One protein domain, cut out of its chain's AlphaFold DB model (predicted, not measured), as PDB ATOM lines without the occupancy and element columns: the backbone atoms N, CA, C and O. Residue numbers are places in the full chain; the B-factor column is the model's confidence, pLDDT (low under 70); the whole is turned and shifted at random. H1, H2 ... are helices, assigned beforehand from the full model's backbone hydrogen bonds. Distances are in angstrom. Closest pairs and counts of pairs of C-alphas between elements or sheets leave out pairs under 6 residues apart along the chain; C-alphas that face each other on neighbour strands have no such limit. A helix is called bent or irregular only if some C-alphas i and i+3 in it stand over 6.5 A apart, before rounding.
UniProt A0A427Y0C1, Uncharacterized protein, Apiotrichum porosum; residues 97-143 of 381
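Overview. This is residues 97 to 143 of the 381 residues of an uncharacterized protein of Apiotrichum porosum (UniProt A0A427Y0C1). The printed part is one long helix, H1, that makes nearly the whole length of a rod, with a small hook at its far end where the chain folds back into the very short helix H2. Residues 97 to 128, which belong to H1, stand free. There are 47 printed residues with two named helices, H1 then H2, and no named strand; the class is all helix. The whole is extended, with a radius of gyration of the C-alphas of 19.0 A, and the C-alphas span 58 by 15 by 8 A along their three main axes.

Along the chain. H1 takes residues 97 to 136, 40 residues, and measures 57.9 A from first to last C-alpha. It begins with C-alpha 97 at (97.620, 132.983, 162.372) and ends with C-alpha 136 at (69.090, 94.842, 129.420). After three residues, 137 to 139, H2 takes residues 140 to 143, with 5.1 A from first to last C-alpha. Its last C-alpha, that of Cys 143, is at (70.628, 100.876, 123.243).

Arrangement. H1 is not bent, and in it every pair of O i and N i+4 is within hydrogen-bond range. H2, with four residues, is too short for such a pair; its one pair of O i and N i+3 is within range. A tight link joins H1 to H2. The two helices are close but not clearly touching, with 2 pairs of C-alphas within 8 A. Their closest C-alphas, those of Glu 133 and Trp 140, are 6.3 A apart, while the centres of H1 and H2 are 27.8 A apart.

Size, cuts and confidence. The two C-alphas farthest apart, those of Trp 97 and Gly 137, are 58.1 A apart. From the first to the last printed C-alpha, Trp 97 to Cys 143, the distance is 57.4 A. The printed part has no cut and no long link. The mean pLDDT of the printed part is 93.5, and no printed residue is under 70.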
ATOM      1  N   TRP A  97      97.085 134.324 162.595       96.81
ATOM      2  CA  TRP A  97      97.620 132.983 162.372       96.81
ATOM      3  C   TRP A  97      96.663 131.891 162.867       96.81
ATOM      4  O   TRP A  97      96.432 130.917 162.155       96.81
ATOM      5  N   GLN A  98      96.076 132.064 164.052       94.62
ATOM      6  CA  GLN A  98      95.118 131.113 164.611       94.62
ATOM      7  C   GLN A  98      93.828 131.038 163.778       94.62
ATOM      8  O   GLN A  98      93.413 129.937 163.423       94.62
ATOM      9  N   THR A  99      93.253 132.177 163.383       92.06
ATOM     10  CA  THR A  99      92.095 132.230 162.476       92.06
ATOM     11  C   THR A  99      92.393 131.496 161.165       92.06
ATOM     12  O   THR A  99      91.575 130.715 160.677       92.06
ATOM     13  N   SER A 100      93.584 131.705 160.595       91.69
ATOM     14  CA  SER A 100      93.997 131.043 159.351       91.69
ATOM     15  C   SER A 100      94.086 129.520 159.504       91.69
ATOM     16  O   SER A 100      93.668 128.782 158.609       91.69
ATOM     17  N   GLU A 101      94.602 129.041 160.637       93.31
ATOM     18  CA  GLU A 101      94.695 127.611 160.952       93.31
ATOM     19  C   GLU A 101      93.307 126.972 161.141       93.31
ATOM     20  O   GLU A 101      93.053 125.861 160.655       93.31
ATOM     21  N   ASP A 102      92.376 127.689 161.775       90.25
ATOM     22  CA  ASP A 102      90.994 127.241 161.971       90.25
ATOM     23  C   ASP A 102      90.239 127.144 160.633       90.25
ATOM     24  O   ASP A 102      89.600 126.124 160.343       90.25
ATOM     25  N   LEU A 103      90.374 128.155 159.764       87.69
ATOM     26  CA  LEU A 103      89.800 128.143 158.414       87.69
ATOM     27  C   LEU A 103      90.376 127.012 157.557       87.69
ATOM     28  O   LEU A 103      89.633 126.339 156.833       87.69
ATOM     29  N   PHE A 104      91.685 126.772 157.644       93.62
ATOM     30  CA  PHE A 104      92.333 125.673 156.933       93.62
ATOM     31  C   PHE A 104      91.800 124.313 157.401       93.62
ATOM     32  O   PHE A 104      91.415 123.477 156.578       93.62
ATOM     33  N   SER A 105      91.689 124.124 158.716       89.81
ATOM     34  CA  SER A 105      91.145 122.907 159.321       89.81
ATOM     35  C   SER A 105      89.692 122.652 158.906       89.81
ATOM     36  O   SER A 105      89.326 121.518 158.587       89.81
ATOM     37  N   GLN A 106      88.856 123.694 158.867       87.44
ATOM     38  CA  GLN A 106      87.471 123.576 158.407       87.44
ATOM     39  C   GLN A 106      87.398 123.247 156.909       87.44
ATOM     40  O   GLN A 106      86.663 122.343 156.514       87.44
ATOM     41  N   SER A 107      88.208 123.909 156.079       90.12
ATOM     42  CA  SER A 107      88.277 123.631 154.640       90.12
ATOM     43  C   SER A 107      88.698 122.188 154.349       90.12
ATOM     44  O   SER A 107      88.147 121.548 153.449       90.12
ATOM     45  N   GLN A 108      89.634 121.645 155.133       92.69
ATOM     46  CA  GLN A 108      90.043 120.250 155.022       92.69
ATOM     47  C   GLN A 108      88.878 119.296 155.324       92.69
ATOM     48  O   GLN A 108      88.619 118.395 154.526       92.69
ATOM     49  N   LYS A 109      88.138 119.521 156.418       91.62
ATOM     50  CA  LYS A 109      86.958 118.709 156.770       91.62
ATOM     51  C   LYS A 109      85.887 118.753 155.681       91.62
ATOM     52  O   LYS A 109      85.375 117.709 155.280       91.62
ATOM     53  N   ASP A 110      85.591 119.938 155.154       86.75
ATOM     54  CA  ASP A 110      84.619 120.109 154.071       86.75
ATOM     55  C   ASP A 110      85.054 119.366 152.797       86.75
ATOM     56  O   ASP A 110      84.229 118.801 152.073       86.75
ATOM     57  N   ASN A 111      86.358 119.361 152.501       90.56
ATOM     58  CA  ASN A 111      86.918 118.649 151.356       90.56
ATOM     59  C   ASN A 111      86.813 117.125 151.538       90.56
ATOM     60  O   ASN A 111      86.359 116.425 150.633       90.56
ATOM     61  N   GLU A 112      87.139 116.619 152.729       93.44
ATOM     62  CA  GLU A 112      86.966 115.209 153.094       93.44
ATOM     63  C   GLU A 112      85.493 114.774 152.984       93.44
ATOM     64  O   GLU A 112      85.200 113.735 152.387       93.44
ATOM     65  N   GLN A 113      84.554 115.599 153.456       91.06
ATOM     66  CA  GLN A 113      83.117 115.335 153.341       91.06
ATOM     67  C   GLN A 113      82.657 115.284 151.878       91.06
ATOM     68  O   GLN A 113      81.972 114.342 151.477       91.06
ATOM     69  N   LYS A 114      83.058 116.259 151.052       85.62
ATOM     70  CA  LYS A 114      82.726 116.273 149.617       85.62
ATOM     71  C   LYS A 114      83.306 115.062 148.896       85.62
ATOM     72  O   LYS A 114      82.618 114.460 148.072       85.62
ATOM     73  N   HIS A 115      84.537 114.670 149.221       88.75
ATOM     74  CA  HIS A 115      85.137 113.449 148.695       88.75
ATOM     75  C   HIS A 115      84.336 112.201 149.077       88.75
ATOM     76  O   HIS A 115      84.077 111.371 148.207       88.75
ATOM     77  N   ALA A 116      83.883 112.093 150.329       91.94
ATOM     78  CA  ALA A 116      83.034 110.987 150.767       91.94
ATOM     79  C   ALA A 116      81.701 110.940 150.000       91.94
ATOM     80  O   ALA A 116      81.297 109.876 149.530       91.94
ATOM     81  N   THR A 117      81.046 112.089 149.792       89.19
ATOM     82  CA  THR A 117      79.817 112.173 148.986       89.19
ATOM     83  C   THR A 117      80.058 111.765 147.531       89.19
ATOM     84  O   THR A 117      79.274 110.999 146.973       89.19
ATOM     85  N   ILE A 118      81.154 112.221 146.916       89.25
ATOM     86  CA  ILE A 118      81.523 111.834 145.546       89.25
ATOM     87  C   ILE A 118      81.725 110.318 145.446       89.25
ATOM     88  O   ILE A 118      81.235 109.701 144.499       89.25
ATOM     89  N   GLU A 119      82.406 109.701 146.413       96.19
ATOM     90  CA  GLU A 119      82.591 108.247 146.439       96.19
ATOM     91  C   GLU A 119      81.269 107.492 146.611       96.19
ATOM     92  O   GLU A 119      81.027 106.522 145.893       96.19
ATOM     93  N   MET A 120      80.363 107.968 147.472       96.44
ATOM     94  CA  MET A 120      79.018 107.391 147.583       96.44
ATOM     95  C   MET A 120      78.244 107.465 146.262       96.44
ATOM     96  O   MET A 120      77.653 106.473 145.835       96.44
ATOM     97  N   MET A 121      78.269 108.614 145.579       93.56
ATOM     98  CA  MET A 121      77.597 108.768 144.285       93.56
ATOM     99  C   MET A 121      78.217 107.863 143.216       93.56
ATOM    100  O   MET A 121      77.484 107.256 142.440       93.56
ATOM    101  N   ARG A 122      79.547 107.704 143.197       95.19
ATOM    102  CA  ARG A 122      80.235 106.759 142.297       95.19
ATOM    103  C   ARG A 122      79.801 105.318 142.541       95.19
ATOM    104  O   ARG A 122      79.536 104.596 141.583       95.19
ATOM    105  N   GLN A 123      79.706 104.900 143.802       97.19
ATOM    106  CA  GLN A 123      79.229 103.562 144.163       97.19
ATOM    107  C   GLN A 123      77.771 103.350 143.746       97.19
ATOM    108  O   GLN A 123      77.439 102.301 143.198       97.19
ATOM    109  N   TYR A 124      76.919 104.355 143.954       97.62
ATOM    110  CA  TYR A 124      75.522 104.314 143.538       97.62
ATOM    111  C   TYR A 124      75.373 104.210 142.014       97.62
ATOM    112  O   TYR A 124      74.654 103.337 141.534       97.62
ATOM    113  N   VAL A 125      76.105 105.030 141.249       96.00
ATOM    114  CA  VAL A 125      76.134 104.954 139.778       96.00
ATOM    115  C   VAL A 125      76.594 103.574 139.325       96.00
ATOM    116  O   VAL A 125      75.917 102.958 138.513       96.00
ATOM    117  N   LYS A 126      77.669 103.037 139.910       97.69
ATOM    118  CA  LYS A 126      78.149 101.688 139.592       97.69
ATOM    119  C   LYS A 126      77.084 100.617 139.854       97.69
ATOM    120  O   LYS A 126      76.920  99.711 139.048       97.69
ATOM    121  N   ALA A 127      76.340 100.722 140.956       97.44
ATOM    122  CA  ALA A 127      75.252  99.794 141.261       97.44
ATOM    123  C   ALA A 127      74.085  99.902 140.261       97.44
ATOM    124  O   ALA A 127      73.470  98.888 139.931       97.44
ATOM    125  N   LEU A 128      73.782 101.108 139.768       97.00
ATOM    126  CA  LEU A 128      72.805 101.308 138.695       97.00
ATOM    127  C   LEU A 128      73.294 100.724 137.367       97.00
ATOM    128  O   LEU A 128      72.523 100.040 136.704       97.00
ATOM    129  N   GLU A 129      74.561 100.939 137.009       95.06
ATOM    130  CA  GLU A 129      75.172 100.348 135.811       95.06
ATOM    131  C   GLU A 129      75.101  98.816 135.849       95.06
ATOM    132  O   GLU A 129      74.702  98.210 134.859       95.06
ATOM    133  N   THR A 130      75.395  98.192 136.996       97.81
ATOM    134  CA  THR A 130      75.249  96.737 137.171       97.81
ATOM    135  C   THR A 130      73.799  96.284 136.998       97.81
ATOM    136  O   THR A 130      73.544  95.322 136.287       97.81
ATOM    137  N   LYS A 131      72.819  96.999 137.570       97.69
ATOM    138  CA  LYS A 131      71.396  96.652 137.385       97.69
ATOM    139  C   LYS A 131      70.918  96.814 135.939       97.69
ATOM    140  O   LYS A 131      70.043  96.068 135.502       97.69
ATOM    141  N   LEU A 132      71.441  97.798 135.208       96.38
ATOM    142  CA  LEU A 132      71.141  97.972 133.785       96.38
ATOM    143  C   LEU A 132      71.730  96.821 132.966       96.38
ATOM    144  O   LEU A 132      71.026  96.253 132.139       96.38
ATOM    145  N   GLU A 133      72.967  96.423 133.261       96.62
ATOM    146  CA  GLU A 133      73.614  95.264 132.640       96.62
ATOM    147  C   GLU A 133      72.850  93.959 132.918       96.62
ATOM    148  O   GLU A 133      72.626  93.175 131.997       96.62
ATOM    149  N   ASP A 134      72.352  93.768 134.143       97.56
ATOM    150  CA  ASP A 134      71.550  92.598 134.519       97.56
ATOM    151  C   ASP A 134      70.184  92.545 133.804       97.56
ATOM    152  O   ASP A 134      69.677  91.462 133.509       97.56
ATOM    153  N   THR A 135      69.552  93.699 133.553       97.31
ATOM    154  CA  THR A 135      68.178  93.771 133.010       97.31
ATOM    155  C   THR A 135      68.117  93.858 131.488       97.31
ATOM    156  O   THR A 135      67.213  93.279 130.886       97.31
ATOM    157  N   LEU A 136      69.054  94.573 130.863       96.75
ATOM    158  CA  LEU A 136      69.090  94.842 129.420       96.75
ATOM    159  C   LEU A 136      70.221  94.088 128.699       96.75
ATOM    160  O   LEU A 136      70.255  94.087 127.470       96.75
ATOM    161  N   GLY A 137      71.122  93.430 129.437       96.69
ATOM    162  CA  GLY A 137      72.320  92.783 128.900       96.69
ATOM    163  C   GLY A 137      73.499  93.749 128.745       96.69
ATOM    164  O   GLY A 137      73.370  94.951 128.964       96.69
ATOM    165  N   ALA A 138      74.666  93.231 128.347       94.88
ATOM    166  CA  ALA A 138      75.911  94.006 128.217       94.88
ATOM    167  C   ALA A 138      75.826  95.167 127.202       94.88
ATOM    168  O   ALA A 138      76.530  96.167 127.344       94.88
ATOM    169  N   ASP A 139      74.910  95.068 126.237       94.69
ATOM    170  CA  ASP A 139      74.739  96.025 125.138       94.69
ATOM    171  C   ASP A 139      73.814  97.203 125.517       94.69
ATOM    172  O   ASP A 139      73.440  98.020 124.674       94.69
ATOM    173  N   TRP A 140      73.434  97.340 126.797       95.00
ATOM    174  CA  TRP A 140      72.547  98.417 127.263       95.00
ATOM    175  C   TRP A 140      73.078  99.819 126.944       95.00
ATOM    176  O   TRP A 140      72.300 100.751 126.740       95.00
ATOM    177  N   ARG A 141      74.406  99.966 126.868       91.94
ATOM    178  CA  ARG A 141      75.069 101.222 126.500       91.94
ATOM    179  C   ARG A 141      74.837 101.605 125.041       91.94
ATOM    180  O   ARG A 141      74.763 102.794 124.762       91.94
ATOM    181  N   ASP A 142      74.699 100.628 124.150       93.75
ATOM    182  CA  ASP A 142      74.447 100.869 122.726       93.75
ATOM    183  C   ASP A 142      72.962 101.177 122.473       93.75
ATOM    184  O   ASP A 142      72.620 101.953 121.583       93.75
ATOM    185  N   CYS A 143      72.069 100.609 123.292       89.56
ATOM    186  CA  CYS A 143      70.628 100.876 123.243       89.56
ATOM    187  C   CYS A 143      70.254 102.252 123.813       89.56
ATOM    188  O   CYS A 143      69.286 102.874 123.369       89.56
TER     189      CYS A 143